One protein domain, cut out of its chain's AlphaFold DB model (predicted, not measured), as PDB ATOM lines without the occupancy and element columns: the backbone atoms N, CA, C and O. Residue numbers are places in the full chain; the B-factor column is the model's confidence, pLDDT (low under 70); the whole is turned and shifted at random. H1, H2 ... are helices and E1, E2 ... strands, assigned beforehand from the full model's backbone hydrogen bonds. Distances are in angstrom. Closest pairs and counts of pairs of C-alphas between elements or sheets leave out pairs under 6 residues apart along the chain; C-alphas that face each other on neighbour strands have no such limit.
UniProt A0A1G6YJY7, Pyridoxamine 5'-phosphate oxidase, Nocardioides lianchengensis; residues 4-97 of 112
ATOM      1  N   THR A   4      -9.465  17.933  74.279       88.81
ATOM      2  CA  THR A   4     -10.171  19.173  73.952       88.81
ATOM      3  C   THR A   4     -11.647  18.845  73.766       88.81
ATOM      4  O   THR A   4     -12.017  17.675  73.632       88.81
ATOM      5  N   VAL A   5     -12.485  19.872  73.745       89.06
ATOM      6  CA  VAL A   5     -13.919  19.737  73.501       89.06
ATOM      7  C   VAL A   5     -14.268  20.465  72.209       89.06
ATOM      8  O   VAL A   5     -13.954  21.647  72.063       89.06
ATOM      9  N   VAL A   6     -14.919  19.762  71.281       85.44
ATOM     10  CA  VAL A   6     -15.410  20.311  70.010       85.44
ATOM     11  C   VAL A   6     -16.868  19.904  69.844       85.44
ATOM     12  O   VAL A   6     -17.169  18.719  69.717       85.44
ATOM     13  N   GLY A   7     -17.771  20.887  69.845       87.62
ATOM     14  CA  GLY A   7     -19.210  20.632  69.766       87.62
ATOM     15  C   GLY A   7     -19.692  19.748  70.917       87.62
ATOM     16  O   GLY A   7     -19.587  20.137  72.077       87.62
ATOM     17  N   ASP A   8     -20.203  18.570  70.569       91.31
ATOM     18  CA  ASP A   8     -20.741  17.546  71.468       91.31
ATOM     19  C   ASP A   8     -19.755  16.396  71.753       91.31
ATOM     20  O   ASP A   8     -20.156  15.287  72.118       91.31
ATOM     21  N   ALA A   9     -18.457  16.624  71.528       92.69
ATOM     22  CA  ALA A   9     -17.459  15.577  71.636       92.69
ATOM     23  C   ALA A   9     -16.201  15.974  72.410       92.69
ATOM     24  O   ALA A   9     -15.686  17.090  72.302       92.69
ATOM     25  N   VAL A  10     -15.666  14.999  73.147       93.19
ATOM     26  CA  VAL A  10     -14.313  15.043  73.704       93.19
ATOM     27  C   VAL A  10     -13.366  14.405  72.695       93.19
ATOM     28  O   VAL A  10     -13.570  13.262  72.282       93.19
ATOM     29  N   LEU A  11     -12.317  15.128  72.308       91.38
ATOM     30  CA  LEU A  11     -11.257  14.609  71.447       91.38
ATOM     31  C   LEU A  11      -9.986  14.388  72.258       91.38
ATOM     32  O   LEU A  11      -9.586  15.237  73.053       91.38
ATOM     33  N   MET A  12      -9.325  13.264  72.016       90.94
ATOM     34  CA  MET A  12      -8.076  12.861  72.658       90.94
ATOM     35  C   MET A  12      -7.070  12.406  71.603       90.94
ATOM     36  O   MET A  12      -7.445  11.932  70.532       90.94
ATOM     37  N   ARG A  13      -5.776  12.518  71.922       88.81
ATOM     38  CA  ARG A  13      -4.689  12.000  71.079       88.81
ATOM     39  C   ARG A  13      -3.849  10.978  71.824       88.81
ATOM     40  O   ARG A  13      -3.320  11.252  72.907       88.81
ATOM     41  N   THR A  14      -3.664   9.822  71.203       89.56
ATOM     42  CA  THR A  14      -2.838   8.735  71.729       89.56
ATOM     43  C   THR A  14      -1.890   8.179  70.665       89.56
ATOM     44  O   THR A  14      -1.904   8.605  69.512       89.56
ATOM     45  N   ARG A  15      -1.000   7.272  71.074       90.38
ATOM     46  CA  ARG A  15      -0.075   6.576  70.173       90.38
ATOM     47  C   ARG A  15      -0.716   5.303  69.617       90.38
ATOM     48  O   ARG A  15      -1.546   4.686  70.292       90.38
ATOM     49  N   VAL A  16      -0.268   4.882  68.436       88.06
ATOM     50  CA  VAL A  16      -0.476   3.509  67.947       88.06
ATOM     51  C   VAL A  16       0.094   2.527  68.981       88.06
ATOM     52  O   VAL A  16       1.119   2.821  69.599       88.06
ATOM     53  N   GLY A  17      -0.603   1.414  69.234       88.44
ATOM     54  CA  GLY A  17      -0.213   0.427  70.254       88.44
ATOM     55  C   GLY A  17      -0.338   0.915  71.704       88.44
ATOM     56  O   GLY A  17       0.186   0.302  72.626       88.44
ATOM     57  N   SER A  18      -0.985   2.060  71.946       90.38
ATOM     58  CA  SER A  18      -1.386   2.415  73.311       90.38
ATOM     59  C   SER A  18      -2.547   1.533  73.767       90.38
ATOM     60  O   SER A  18      -3.384   1.168  72.948       90.38
ATOM     61  N   ALA A  19      -2.674   1.304  75.077       91.12
ATOM     62  CA  ALA A  19      -3.791   0.539  75.639       91.12
ATOM     63  C   ALA A  19      -5.167   1.043  75.164       91.12
ATOM     64  O   ALA A  19      -6.064   0.248  74.919       91.12
ATOM     65  N   LEU A  20      -5.334   2.361  74.985       89.62
ATOM     66  CA  LEU A  20      -6.569   2.926  74.436       89.62
ATOM     67  C   LEU A  20      -6.762   2.601  72.946       89.62
ATOM     68  O   LEU A  20      -7.881   2.334  72.526       89.62
ATOM     69  N   ALA A  21      -5.695   2.647  72.145       89.69
ATOM     70  CA  ALA A  21      -5.773   2.304  70.727       89.69
ATOM     71  C   ALA A  21      -6.070   0.810  70.531       89.69
ATOM     72  O   ALA A  21      -6.925   0.469  69.724       89.69
ATOM     73  N   GLU A  22      -5.423  -0.059  71.311       92.00
ATOM     74  CA  GLU A  22      -5.680  -1.506  71.309       92.00
ATOM     75  C   GLU A  22      -7.093  -1.834  71.794       92.00
ATOM     76  O   GLU A  22      -7.765  -2.678  71.211       92.00
ATOM     77  N   LEU A  23      -7.584  -1.132  72.820       89.69
ATOM     78  CA  LEU A  23      -8.951  -1.303  73.316       89.69
ATOM     79  C   LEU A  23     -10.002  -1.035  72.233       89.69
ATOM     80  O   LEU A  23     -11.055  -1.666  72.253       89.69
ATOM     81  N   LEU A  24      -9.736  -0.079  71.343       90.62
ATOM     82  CA  LEU A  24     -10.653   0.342  70.285       90.62
ATOM     83  C   LEU A  24     -10.501  -0.463  68.991       90.62
ATOM     84  O   LEU A  24     -11.357  -0.342  68.109       90.62
ATOM     85  N   ASP A  25      -9.464  -1.292  68.870       89.50
ATOM     86  CA  ASP A  25      -9.289  -2.165  67.714       89.50
ATOM     87  C   ASP A  25     -10.443  -3.177  67.641       89.50
ATOM     88  O   ASP A  25     -10.726  -3.911  68.590       89.50
ATOM     89  N   GLY A  26     -11.199  -3.139  66.542       86.06
ATOM     90  CA  GLY A  26     -12.435  -3.913  66.373       86.06
ATOM     91  C   GLY A  26     -13.599  -3.539  67.309       86.06
ATOM     92  O   GLY A  26     -14.636  -4.195  67.259       86.06
ATOM     93  N   ARG A  27     -13.460  -2.502  68.148       88.75
ATOM     94  CA  ARG A  27     -14.448  -2.091  69.174       88.75
ATOM     95  C   ARG A  27     -14.842  -0.613  69.089       88.75
ATOM     96  O   ARG A  27     -15.381  -0.043  70.036       88.75
ATOM     97  N   SER A  28     -14.554   0.025  67.959       89.38
ATOM     98  CA  SER A  28     -14.956   1.408  67.701       89.38
ATOM     99  C   SER A  28     -16.481   1.554  67.779       89.38
ATOM    100  O   SER A  28     -17.211   0.795  67.145       89.38
ATOM    101  N   GLY A  29     -16.953   2.546  68.533       91.94
ATOM    102  CA  GLY A  29     -18.375   2.827  68.749       91.94
ATOM    103  C   GLY A  29     -18.951   2.239  70.041       91.94
ATOM    104  O   GLY A  29     -20.090   2.556  70.387       91.94
ATOM    105  N   GLU A  30     -18.179   1.438  70.784       94.31
ATOM    106  CA  GLU A  30     -18.598   0.929  72.092       94.31
ATOM    107  C   GLU A  30     -18.797   2.073  73.108       94.31
ATOM    108  O   GLU A  30     -18.059   3.068  73.079       94.31
ATOM    109  N   PRO A  31     -19.779   1.962  74.026       95.62
ATOM    110  CA  PRO A  31     -19.986   2.953  75.071       95.62
ATOM    111  C   PRO A  31     -18.776   3.062  76.001       95.62
ATOM    112  O   PRO A  31     -18.279   2.065  76.527       95.62
ATOM    113  N   ALA A  32     -18.358   4.291  76.270       96.44
ATOM    114  CA  ALA A  32     -17.344   4.608  77.261       96.44
ATOM    115  C   ALA A  32     -17.764   5.815  78.104       96.44
ATOM    116  O   ALA A  32     -18.656   6.584  77.734       96.44
ATOM    117  N   ALA A  33     -17.079   5.977  79.233       96.50
ATOM    118  CA  ALA A  33     -17.159   7.161  80.068       96.50
ATOM    119  C   ALA A  33     -15.814   7.898  80.059       96.50
ATOM    120  O   ALA A  33     -14.748   7.280  80.071       96.50
ATOM    121  N   PHE A  34     -15.881   9.223  80.052       96.56
ATOM    122  CA  PHE A  34     -14.755  10.126  80.237       96.56
ATOM    123  C   PHE A  34     -15.063  11.044  81.416       96.56
ATOM    124  O   PHE A  34     -16.143  11.632  81.465       96.56
ATOM    125  N   GLU A  35     -14.124  11.177  82.346       96.56
ATOM    126  CA  GLU A  35     -14.286  11.994  83.547       96.56
ATOM    127  C   GLU A  35     -13.167  13.025  83.658       96.56
ATOM    128  O   GLU A  35     -12.006  12.748  83.339       96.56
ATOM    129  N   VAL A  36     -13.543  14.212  84.131       94.62
ATOM    130  CA  VAL A  36     -12.627  15.234  84.633       94.62
ATOM    131  C   VAL A  36     -13.156  15.798  85.943       94.62
ATOM    132  O   VAL A  36     -14.364  15.957  86.119       94.62
ATOM    133  N   ASP A  37     -12.250  16.144  86.842       92.50
ATOM    134  CA  ASP A  37     -12.570  16.647  88.169       92.50
ATOM    135  C   ASP A  37     -11.612  17.762  88.600       92.50
ATOM    136  O   ASP A  37     -10.583  18.033  87.970       92.50
ATOM    137  N   GLY A  38     -11.990  18.454  89.670       88.94
ATOM    138  CA  GLY A  38     -11.139  19.422  90.338       88.94
ATOM    139  C   GLY A  38     -11.520  19.560  91.802       88.94
ATOM    140  O   GLY A  38     -12.697  19.708  92.137       88.94
ATOM    141  N   LEU A  39     -10.513  19.536  92.669       88.38
ATOM    142  CA  LEU A  39     -10.664  19.604  94.117       88.38
ATOM    143  C   LEU A  39      -9.828  20.754  94.682       88.38
ATOM    144  O   LEU A  39      -8.650  20.893  94.356       88.38
ATOM    145  N   ASP A  40     -10.436  21.539  95.567       86.88
ATOM    146  CA  ASP A  40      -9.742  22.449  96.473       86.88
ATOM    147  C   ASP A  40      -9.858  21.893  97.896       86.88
ATOM    148  O   ASP A  40     -10.922  21.909  98.524       86.88
ATOM    149  N   HIS A  41      -8.746  21.360  98.398       88.81
ATOM    150  CA  HIS A  41      -8.695  20.749  99.722       88.81
ATOM    151  C   HIS A  41      -8.755  21.769 100.865       88.81
ATOM    152  O   HIS A  41      -9.172  21.396 101.961       88.81
ATOM    153  N   ALA A  42      -8.337  23.018 100.635       89.75
ATOM    154  CA  ALA A  42      -8.319  24.046 101.672       89.75
ATOM    155  C   ALA A  42      -9.739  24.543 101.958       89.75
ATOM    156  O   ALA A  42     -10.157  24.585 103.114       89.75
ATOM    157  N   ASP A  43     -10.489  24.824 100.894       86.94
ATOM    158  CA  ASP A  43     -11.871  25.301 100.979       86.94
ATOM    159  C   ASP A  43     -12.895  24.143 101.065       86.94
ATOM    160  O   ASP A  43     -14.089  24.383 101.237       86.94
ATOM    161  N   GLN A  44     -12.446  22.881 100.969       91.06
ATOM    162  CA  GLN A  44     -13.285  21.668 100.944       91.06
ATOM    163  C   GLN A  44     -14.392  21.715  99.878       91.06
ATOM    164  O   GLN A  44     -15.529  21.278 100.093       91.06
ATOM    165  N   VAL A  45     -14.055  22.245  98.704       90.56
ATOM    166  CA  VAL A  45     -14.961  22.375  97.557       90.56
ATOM    167  C   VAL A  45     -14.407  21.605  96.370       90.56
ATOM    168  O   VAL A  45     -13.207  21.354  96.263       90.56
ATOM    169  N   GLY A  46     -15.282  21.206  95.455       89.88
ATOM    170  CA  GLY A  46     -14.832  20.483  94.277       89.88
ATOM    171  C   GLY A  46     -15.950  20.074  93.344       89.88
ATOM    172  O   GLY A  46     -17.135  20.231  93.644       89.88
ATOM    173  N   TRP A  47     -15.565  19.555  92.191       92.44
ATOM    174  CA  TRP A  47     -16.480  19.188  91.127       92.44
ATOM    175  C   TRP A  47     -15.975  17.985  90.348       92.44
ATOM    176  O   TRP A  47     -14.774  17.740  90.282       92.44
ATOM    177  N   SER A  48     -16.904  17.285  89.707       93.81
ATOM    178  CA  SER A  48     -16.591  16.345  88.637       93.81
ATOM    179  C   SER A  48     -17.595  16.484  87.501       93.81
ATOM    180  O   SER A  48     -18.737  16.908  87.707       93.81
ATOM    181  N   VAL A  49     -17.151  16.168  86.290       96.00
ATOM    182  CA  VAL A  49     -17.966  16.077  85.081       96.00
ATOM    183  C   VAL A  49     -17.683  14.737  84.430       96.00
ATOM    184  O   VAL A  49     -16.530  14.405  84.165       96.00
ATOM    185  N   GLN A  50     -18.748  14.000  84.128       98.00
ATOM    186  CA  GLN A  50     -18.676  12.727  83.430       98.00
ATOM    187  C   GLN A  50     -19.467  12.806  82.125       98.00
ATOM    188  O   GLN A  50     -20.651  13.150  82.121       98.00
ATOM    189  N   ALA A  51     -18.806  12.459  81.026       98.06
ATOM    190  CA  ALA A  51     -19.377  12.339  79.695       98.06
ATOM    191  C   ALA A  51     -19.468  10.857  79.311       98.06
ATOM    192  O   ALA A  51     -18.466  10.147  79.359       98.06
ATOM    193  N   CYS A  52     -20.648  10.396  78.900       98.38
ATOM    194  CA  CYS A  52     -20.885   9.020  78.466       98.38
ATOM    195  C   CYS A  52     -21.338   8.996  77.005       98.38
ATOM    196  O   CYS A  52     -22.237   9.745  76.615       98.38
ATOM    197  N   GLY A  53     -20.755   8.123  76.187       97.94
ATOM    198  CA  GLY A  53     -21.107   8.004  74.772       97.94
ATOM    199  C   GLY A  53     -20.230   7.011  74.008       97.94
ATOM    200  O   GLY A  53     -19.332   6.416  74.603       97.94
ATOM    201  N   PRO A  54     -20.493   6.801  72.706       96.56
ATOM    202  CA  PRO A  54     -19.635   5.996  71.843       96.56
ATOM    203  C   PRO A  54     -18.220   6.577  71.756       96.56
ATOM    204  O   PRO A  54     -18.046   7.789  71.588       96.56
ATOM    205  N   LEU A  55     -17.226   5.693  71.838       95.69
ATOM    206  CA  LEU A  55     -15.812   6.018  71.692       95.69
ATOM    207  C   LEU A  55     -15.268   5.454  70.378       95.69
ATOM    208  O   LEU A  55     -15.359   4.256  70.123       95.69
ATOM    209  N   GLU A  56     -14.701   6.311  69.538       92.94
ATOM    210  CA  GLU A  56     -14.352   5.972  68.156       92.94
ATOM    211  C   GLU A  56     -12.944   6.447  67.802       92.94
ATOM    212  O   GLU A  56     -12.523   7.536  68.202       92.94
ATOM    213  N   VAL A  57     -12.222   5.654  67.003       91.56
ATOM    214  CA  VAL A  57     -11.011   6.134  66.324       91.56
ATOM    215  C   VAL A  57     -11.444   6.917  65.097       91.56
ATOM    216  O   VAL A  57     -12.193   6.418  64.259       91.56
ATOM    217  N   VAL A  58     -10.962   8.148  64.977       87.75
ATOM    218  CA  VAL A  58     -11.330   9.022  63.867       87.75
ATOM    219  C   VAL A  58     -10.199   9.082  62.853       87.75
ATOM    220  O   VAL A  58      -9.041   9.307  63.205       87.75
ATOM    221  N   ALA A  59     -10.544   8.922  61.575       80.12
ATOM    222  CA  ALA A  59      -9.599   9.064  60.477       80.12
ATOM    223  C   ALA A  59      -8.981  10.472  60.445       80.12
ATOM    224  O   ALA A  59      -9.682  11.486  60.588       80.12
ATOM    225  N   ALA A  60      -7.669  10.521  60.209       70.06
ATOM    226  CA  ALA A  60      -6.934  11.762  60.016       70.06
ATOM    227  C   ALA A  60      -7.521  12.564  58.840       70.06
ATOM    228  O   ALA A  60      -7.795  12.013  57.776       70.06
ATOM    229  N   GLY A  61      -7.729  13.867  59.039       66.94
ATOM    230  CA  GLY A  61      -8.274  14.769  58.019       66.94
ATOM    231  C   GLY A  61      -9.802  14.772  57.898       66.94
ATOM    232  O   GLY A  61     -10.345  15.552  57.120       66.94
ATOM    233  N   SER A  62     -10.522  13.958  58.676       75.06
ATOM    234  CA  SER A  62     -11.982  14.075  58.778       75.06
ATOM    235  C   SER A  62     -12.397  15.418  59.393       75.06
ATOM    236  O   SER A  62     -11.644  16.004  60.170       75.06
ATOM    237  N   ALA A  63     -13.632  15.862  59.140       70.44
ATOM    238  CA  ALA A  63     -14.187  17.075  59.753       70.44
ATOM    239  C   ALA A  63     -14.154  17.049  61.297       70.44
ATOM    240  O   ALA A  63     -14.008  18.090  61.926       70.44
ATOM    241  N   ALA A  64     -14.232  15.862  61.908       67.19
ATOM    242  CA  ALA A  64     -14.108  15.683  63.356       67.19
ATOM    243  C   ALA A  64     -12.661  15.840  63.868       67.19
ATOM    244  O   ALA A  64     -12.455  16.150  65.036       67.19
ATOM    245  N   THR A  65     -11.662  15.646  63.000       67.12
ATOM    246  CA  THR A  65     -10.239  15.929  63.276       67.12
ATOM    247  C   THR A  65      -9.765  17.264  62.708       67.12
ATOM    248  O   THR A  65      -8.619  17.643  62.953       67.12
ATOM    249  N   ALA A  66     -10.611  17.951  61.930       65.00
ATOM    250  CA  ALA A  66     -10.340  19.282  61.423       65.00
ATOM    251  C   ALA A  66     -10.282  20.194  62.637       65.00
ATOM    252  O   ALA A  66     -11.299  20.569  63.218       65.00
ATOM    253  N   ASP A  67      -9.057  20.443  63.074       61.41
ATOM    254  CA  ASP A  67      -8.754  21.195  64.268       61.41
ATOM    255  C   ASP A  67      -9.287  22.612  64.075       61.41
ATOM    256  O   ASP A  67      -8.640  23.434  63.428       61.41
ATOM    257  N   GLN A  68     -10.504  22.885  64.563       63.28
ATOM    258  CA  GLN A  68     -11.213  24.163  64.415       63.28
ATOM    259  C   GLN A  68     -10.547  25.267  65.265       63.28
ATOM    260  O   GLN A  68     -11.192  25.944  66.057       63.28
ATOM    261  N   GLY A  69      -9.222  25.392  65.179       61.56
ATOM    262  CA  GLY A  69      -8.379  26.248  66.008       61.56
ATOM    263  C   GLY A  69      -7.991  25.664  67.371       61.56
ATOM    264  O   GLY A  69      -7.262  26.328  68.102       61.56
ATOM    265  N   ARG A  70      -8.424  24.444  67.738       67.19
ATOM    266  CA  ARG A  70      -8.289  23.905  69.113       67.19
ATOM    267  C   ARG A  70      -7.558  22.554  69.209       67.19
ATOM    268  O   ARG A  70      -8.125  21.609  69.765       67.19
ATOM    269  N   PRO A  71      -6.282  22.479  68.776       72.50
ATOM    270  CA  PRO A  71      -5.511  21.242  68.801       72.50
ATOM    271  C   PRO A  71      -5.403  20.647  70.187       72.50
ATOM    272  O   PRO A  71      -4.926  21.294  71.121       72.50
ATOM    273  N   VAL A  72      -5.747  19.359  70.295       77.38
ATOM    274  CA  VAL A  72      -5.268  18.531  71.403       77.38
ATOM    275  C   VAL A  72      -3.747  18.557  71.325       77.38
ATOM    276  O   VAL A  72      -3.168  17.932  70.441       77.38
ATOM    277  N   ARG A  73      -3.102  19.298  72.230       77.50
ATOM    278  CA  ARG A  73      -1.641  19.365  72.345       77.50
ATOM    279  C   ARG A  73      -1.182  18.372  73.406       77.50
ATOM    280  O   ARG A  73      -1.334  18.663  74.594       77.50
ATOM    281  N   PRO A  74      -0.656  17.191  73.041       78.81
ATOM    282  CA  PRO A  74      -0.185  16.232  74.026       78.81
ATOM    283  C   PRO A  74       1.079  16.753  74.715       78.81
ATOM    284  O   PRO A  74       1.973  17.271  74.056       78.81
ATOM    285  N   TRP A  75       1.163  16.605  76.035       81.81
ATOM    286  CA  TRP A  75       2.350  16.997  76.806       81.81
ATOM    287  C   TRP A  75       3.406  15.902  76.821       81.81
ATOM    288  O   TRP A  75       4.600  16.176  76.841       81.81
ATOM    289  N   ALA A  76       2.963  14.646  76.817       81.00
ATOM    290  CA  ALA A  76       3.876  13.523  76.762       81.00
ATOM    291  C   ALA A  76       4.540  13.462  75.373       81.00
ATOM    292  O   ALA A  76       3.821  13.573  74.374       81.00
ATOM    293  N   PRO A  77       5.865  13.229  75.310       79.62
ATOM    294  CA  PRO A  77       6.648  13.312  74.075       79.62
ATOM    295  C   PRO A  77       6.184  12.305  73.011       79.62
ATOM    296  O   PRO A  77       5.379  11.417  73.301       79.62
ATOM    297  N   GLY A  78       6.738  12.398  71.800       82.19
ATOM    298  CA  GLY A  78       6.540  11.442  70.701       82.19
ATOM    299  C   GLY A  78       5.239  11.609  69.908       82.19
ATOM    300  O   GLY A  78       4.304  12.284  70.342       82.19
ATOM    301  N   GLU A  79       5.189  10.967  68.742       80.12
ATOM    302  CA  GLU A  79       4.063  11.041  67.807       80.12
ATOM    303  C   GLU A  79       2.799  10.403  68.386       80.12
ATOM    304  O   GLU A  79       2.825   9.312  68.960       80.12
ATOM    305  N   ARG A  80       1.683  11.124  68.267       81.62
ATOM    306  CA  ARG A  80       0.358  10.749  68.781       81.62
ATOM    307  C   ARG A  80      -0.686  11.005  67.704       81.62
ATOM    308  O   ARG A  80      -1.469  11.958  67.766       81.62
ATOM    309  N   GLU A  81      -0.604  10.177  66.676       83.12
ATOM    310  CA  GLU A  81      -1.375  10.319  65.442       83.12
ATOM    311  C   GLU A  81      -2.806   9.784  65.567       83.12
ATOM    312  O   GLU A  81      -3.686  10.217  64.827       83.12
ATOM    313  N   VAL A  82      -3.068   8.902  66.539       87.94
ATOM    314  CA  VAL A  82      -4.398   8.322  66.751       87.94
ATOM    315  C   VAL A  82      -5.280   9.341  67.459       87.94
ATOM    316  O   VAL A  82      -5.063   9.657  68.635       87.94
ATOM    317  N   VAL A  83      -6.286   9.843  66.743       89.44
ATOM    318  CA  VAL A  83      -7.336  10.690  67.311       89.44
ATOM    319  C   VAL A  83      -8.498   9.814  67.746       89.44
ATOM    320  O   VAL A  83      -9.025   9.024  66.964       89.44
ATOM    321  N   VAL A  84      -8.905   9.978  68.998       92.00
ATOM    322  CA  VAL A  84     -10.055   9.294  69.585       92.00
ATOM    323  C   VAL A  84     -11.128  10.328  69.890       92.00
ATOM    324  O   VAL A  84     -10.831  11.369  70.482       92.00
ATOM    325  N   ARG A  85     -12.368  10.039  69.499       93.62
ATOM    326  CA  ARG A  85     -13.543  10.875  69.737       93.62
ATOM    327  C   ARG A  85     -14.521  10.149  70.645       93.62
ATOM    328  O   ARG A  85     -14.953   9.050  70.322       93.62
ATOM    329  N   LEU A  86     -14.917  10.802  71.730       95.81
ATOM    330  CA  LEU A  86     -16.095  10.441  72.511       95.81
ATOM    331  C   LEU A  86     -17.207  11.439  72.186       95.81
ATOM    332  O   LEU A  86     -17.170  12.565  72.677       95.81
ATOM    333  N   GLY A  87     -18.175  11.047  71.358       95.69
ATOM    334  CA  GLY A  87     -19.380  11.853  71.136       95.69
ATOM    335  C   GLY A  87     -20.361  11.608  72.273       95.69
ATOM    336  O   GLY A  87     -20.973  10.542  72.310       95.69
ATOM    337  N   TRP A  88     -20.484  12.529  73.229       97.38
ATOM    338  CA  TRP A  88     -21.286  12.251  74.419       97.38
ATOM    339  C   TRP A  88     -22.781  12.269  74.099       97.38
ATOM    340  O   TRP A  88     -23.283  13.100  73.347       97.38
ATOM    341  N   ARG A  89     -23.508  11.336  74.708       97.75
ATOM    342  CA  ARG A  89     -24.977  11.280  74.707       97.75
ATOM    343  C   ARG A  89     -25.554  11.714  76.044       97.75
ATOM    344  O   ARG A  89     -26.683  12.186  76.102       97.75
ATOM    345  N   GLU A  90     -24.767  11.575  77.102       97.88
ATOM    346  CA  GLU A  90     -25.104  12.017  78.444       97.88
ATOM    347  C   GLU A  90     -23.910  12.764  79.038       97.88
ATOM    348  O   GLU A  90     -22.767  12.313  78.935       97.88
ATOM    349  N   LEU A  91     -24.187  13.915  79.649       97.75
ATOM    350  CA  LEU A  91     -23.203  14.729  80.346       97.75
ATOM    351  C   LEU A  91     -23.761  15.060  81.727       97.75
ATOM    352  O   LEU A  91     -24.792  15.723  81.844       97.75
ATOM    353  N   THR A  92     -23.083  14.595  82.770       96.88
ATOM    354  CA  THR A  92     -23.475  14.843  84.159       96.88
ATOM    355  C   THR A  92     -22.378  15.597  84.889       96.88
ATOM    356  O   THR A  92     -21.200  15.498  84.548       96.88
ATOM    357  N   GLY A  93     -22.773  16.371  85.896       95.00
ATOM    358  CA  GLY A  93     -21.852  17.114  86.742       95.00
ATOM    359  C   GLY A  93     -22.256  17.014  88.202       95.00
ATOM    360  O   GLY A  93     -23.444  16.947  88.528       95.00
ATOM    361  N   ARG A  94     -21.265  17.010  89.090       92.88
ATOM    362  CA  ARG A  94     -21.461  17.056  90.539       92.88
ATOM    363  C   ARG A  94     -20.675  18.219  91.117       92.88
ATOM    364  O   ARG A  94     -19.575  18.518  90.659       92.88
ATOM    365  N   ARG A  95     -21.244  18.854  92.140       90.75
ATOM    366  CA  ARG A  95     -20.594  19.904  92.927       90.75
ATOM    367  C   ARG A  95     -20.585  19.511  94.396       90.75
ATOM    368  O   ARG A  95     -21.589  19.018  94.902       90.75
ATOM    369  N   LEU A  96     -19.466  19.762  95.061       89.56
ATOM    370  CA  LEU A  96     -19.228  19.520  96.477       89.56
ATOM    371  C   LEU A  96     -18.914  20.847  97.183       89.56
ATOM    372  O   LEU A  96     -18.320  21.750  96.588       89.56
ATOM    373  N   GLY A  97     -19.306  20.948  98.453       87.25
ATOM    374  CA  GLY A  97     -19.106  22.136  99.286       87.25
ATOM    375  C   GLY A  97     -20.215  23.194  99.165       87.25
ATOM    376  O   GLY A  97     -21.052  23.170  98.257       87.25
TER     377      GLY A  97
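This is residues 4 to 97 of the 112 residues of the protein "Pyridoxamine 5'-phosphate oxidase" of Nocardioides lianchengensis (UniProt A0A1G6YJY7). One twisted sheet is folded into two wings, an L in outline: E1, E2, E5 and the last residues of E4 make one wing, and E3, E6 and the longer first part of E4 make the other. The bend of E4 and the break between E5 and E6 lie at the corner, the small helix H1 only grazes the sheet, and residues 59 to 81 form a long loop. The printed part has 94 residues with one named helix and six named strands; along the chain E1 and E2 come first, then H1, then E3 to E6; the class is mostly strand, and the sheet is branched, with E4 having three neighbours, E3, E5 and E6, and each neighbour pair antiparallel. It is only just loose, close to compact, with a radius of gyration of the C-alphas of 14.9 A and spans of 43 by 29 by 27 A.

E1 is residues 4 to 6, beginning at C-alpha 4 (-10.171, 19.173, 73.952). E2 is residues 9 to 14, 16.1 A long, and H1 residues 19 to 24, 8.7 A. E3 is residues 31 to 40, 30.7 A, and E4 residues 45 to 58, 36.4 A. E5 is residues 82 to 87, 16.0 A, and E6 residues 90 to 96, 20.4 A, ending at C-alpha 96 (-19.228, 19.520, 96.477).

E1 and E2 form a hairpin, with N 4 and O 11 3.0 A apart. On the other side of E2 is E5, antiparallel, with N 12 and O 84 at 2.9 A. E3, E4 and E5 form a meander, each strand the antiparallel neighbour of the one before: N 34 and O 51 are 2.8 A apart, N 56 and O 85 2.9 A. E4 bends by 71 degrees at residue 54. E6 is antiparallel to E4, with N 50 and O 92 at 2.9 A. E5 runs on into E6 at 83 degrees. H1 only grazes the sheet with residues 20 to 24; its closest C-alphas to E4 are those of Leu 24 and Val 57, 7.0 A apart. In H1 every O i to N i+4 pair is within hydrogen-bond range.

The C-alphas farthest apart, of Gly 26 and Asp 43, are 45.3 A apart. The printed part has no cut. The link from E4 to E5 is long, 23 residues. The mean pLDDT of the printed part is 87.5; residue 61 and residues 64 to 70 are under 70.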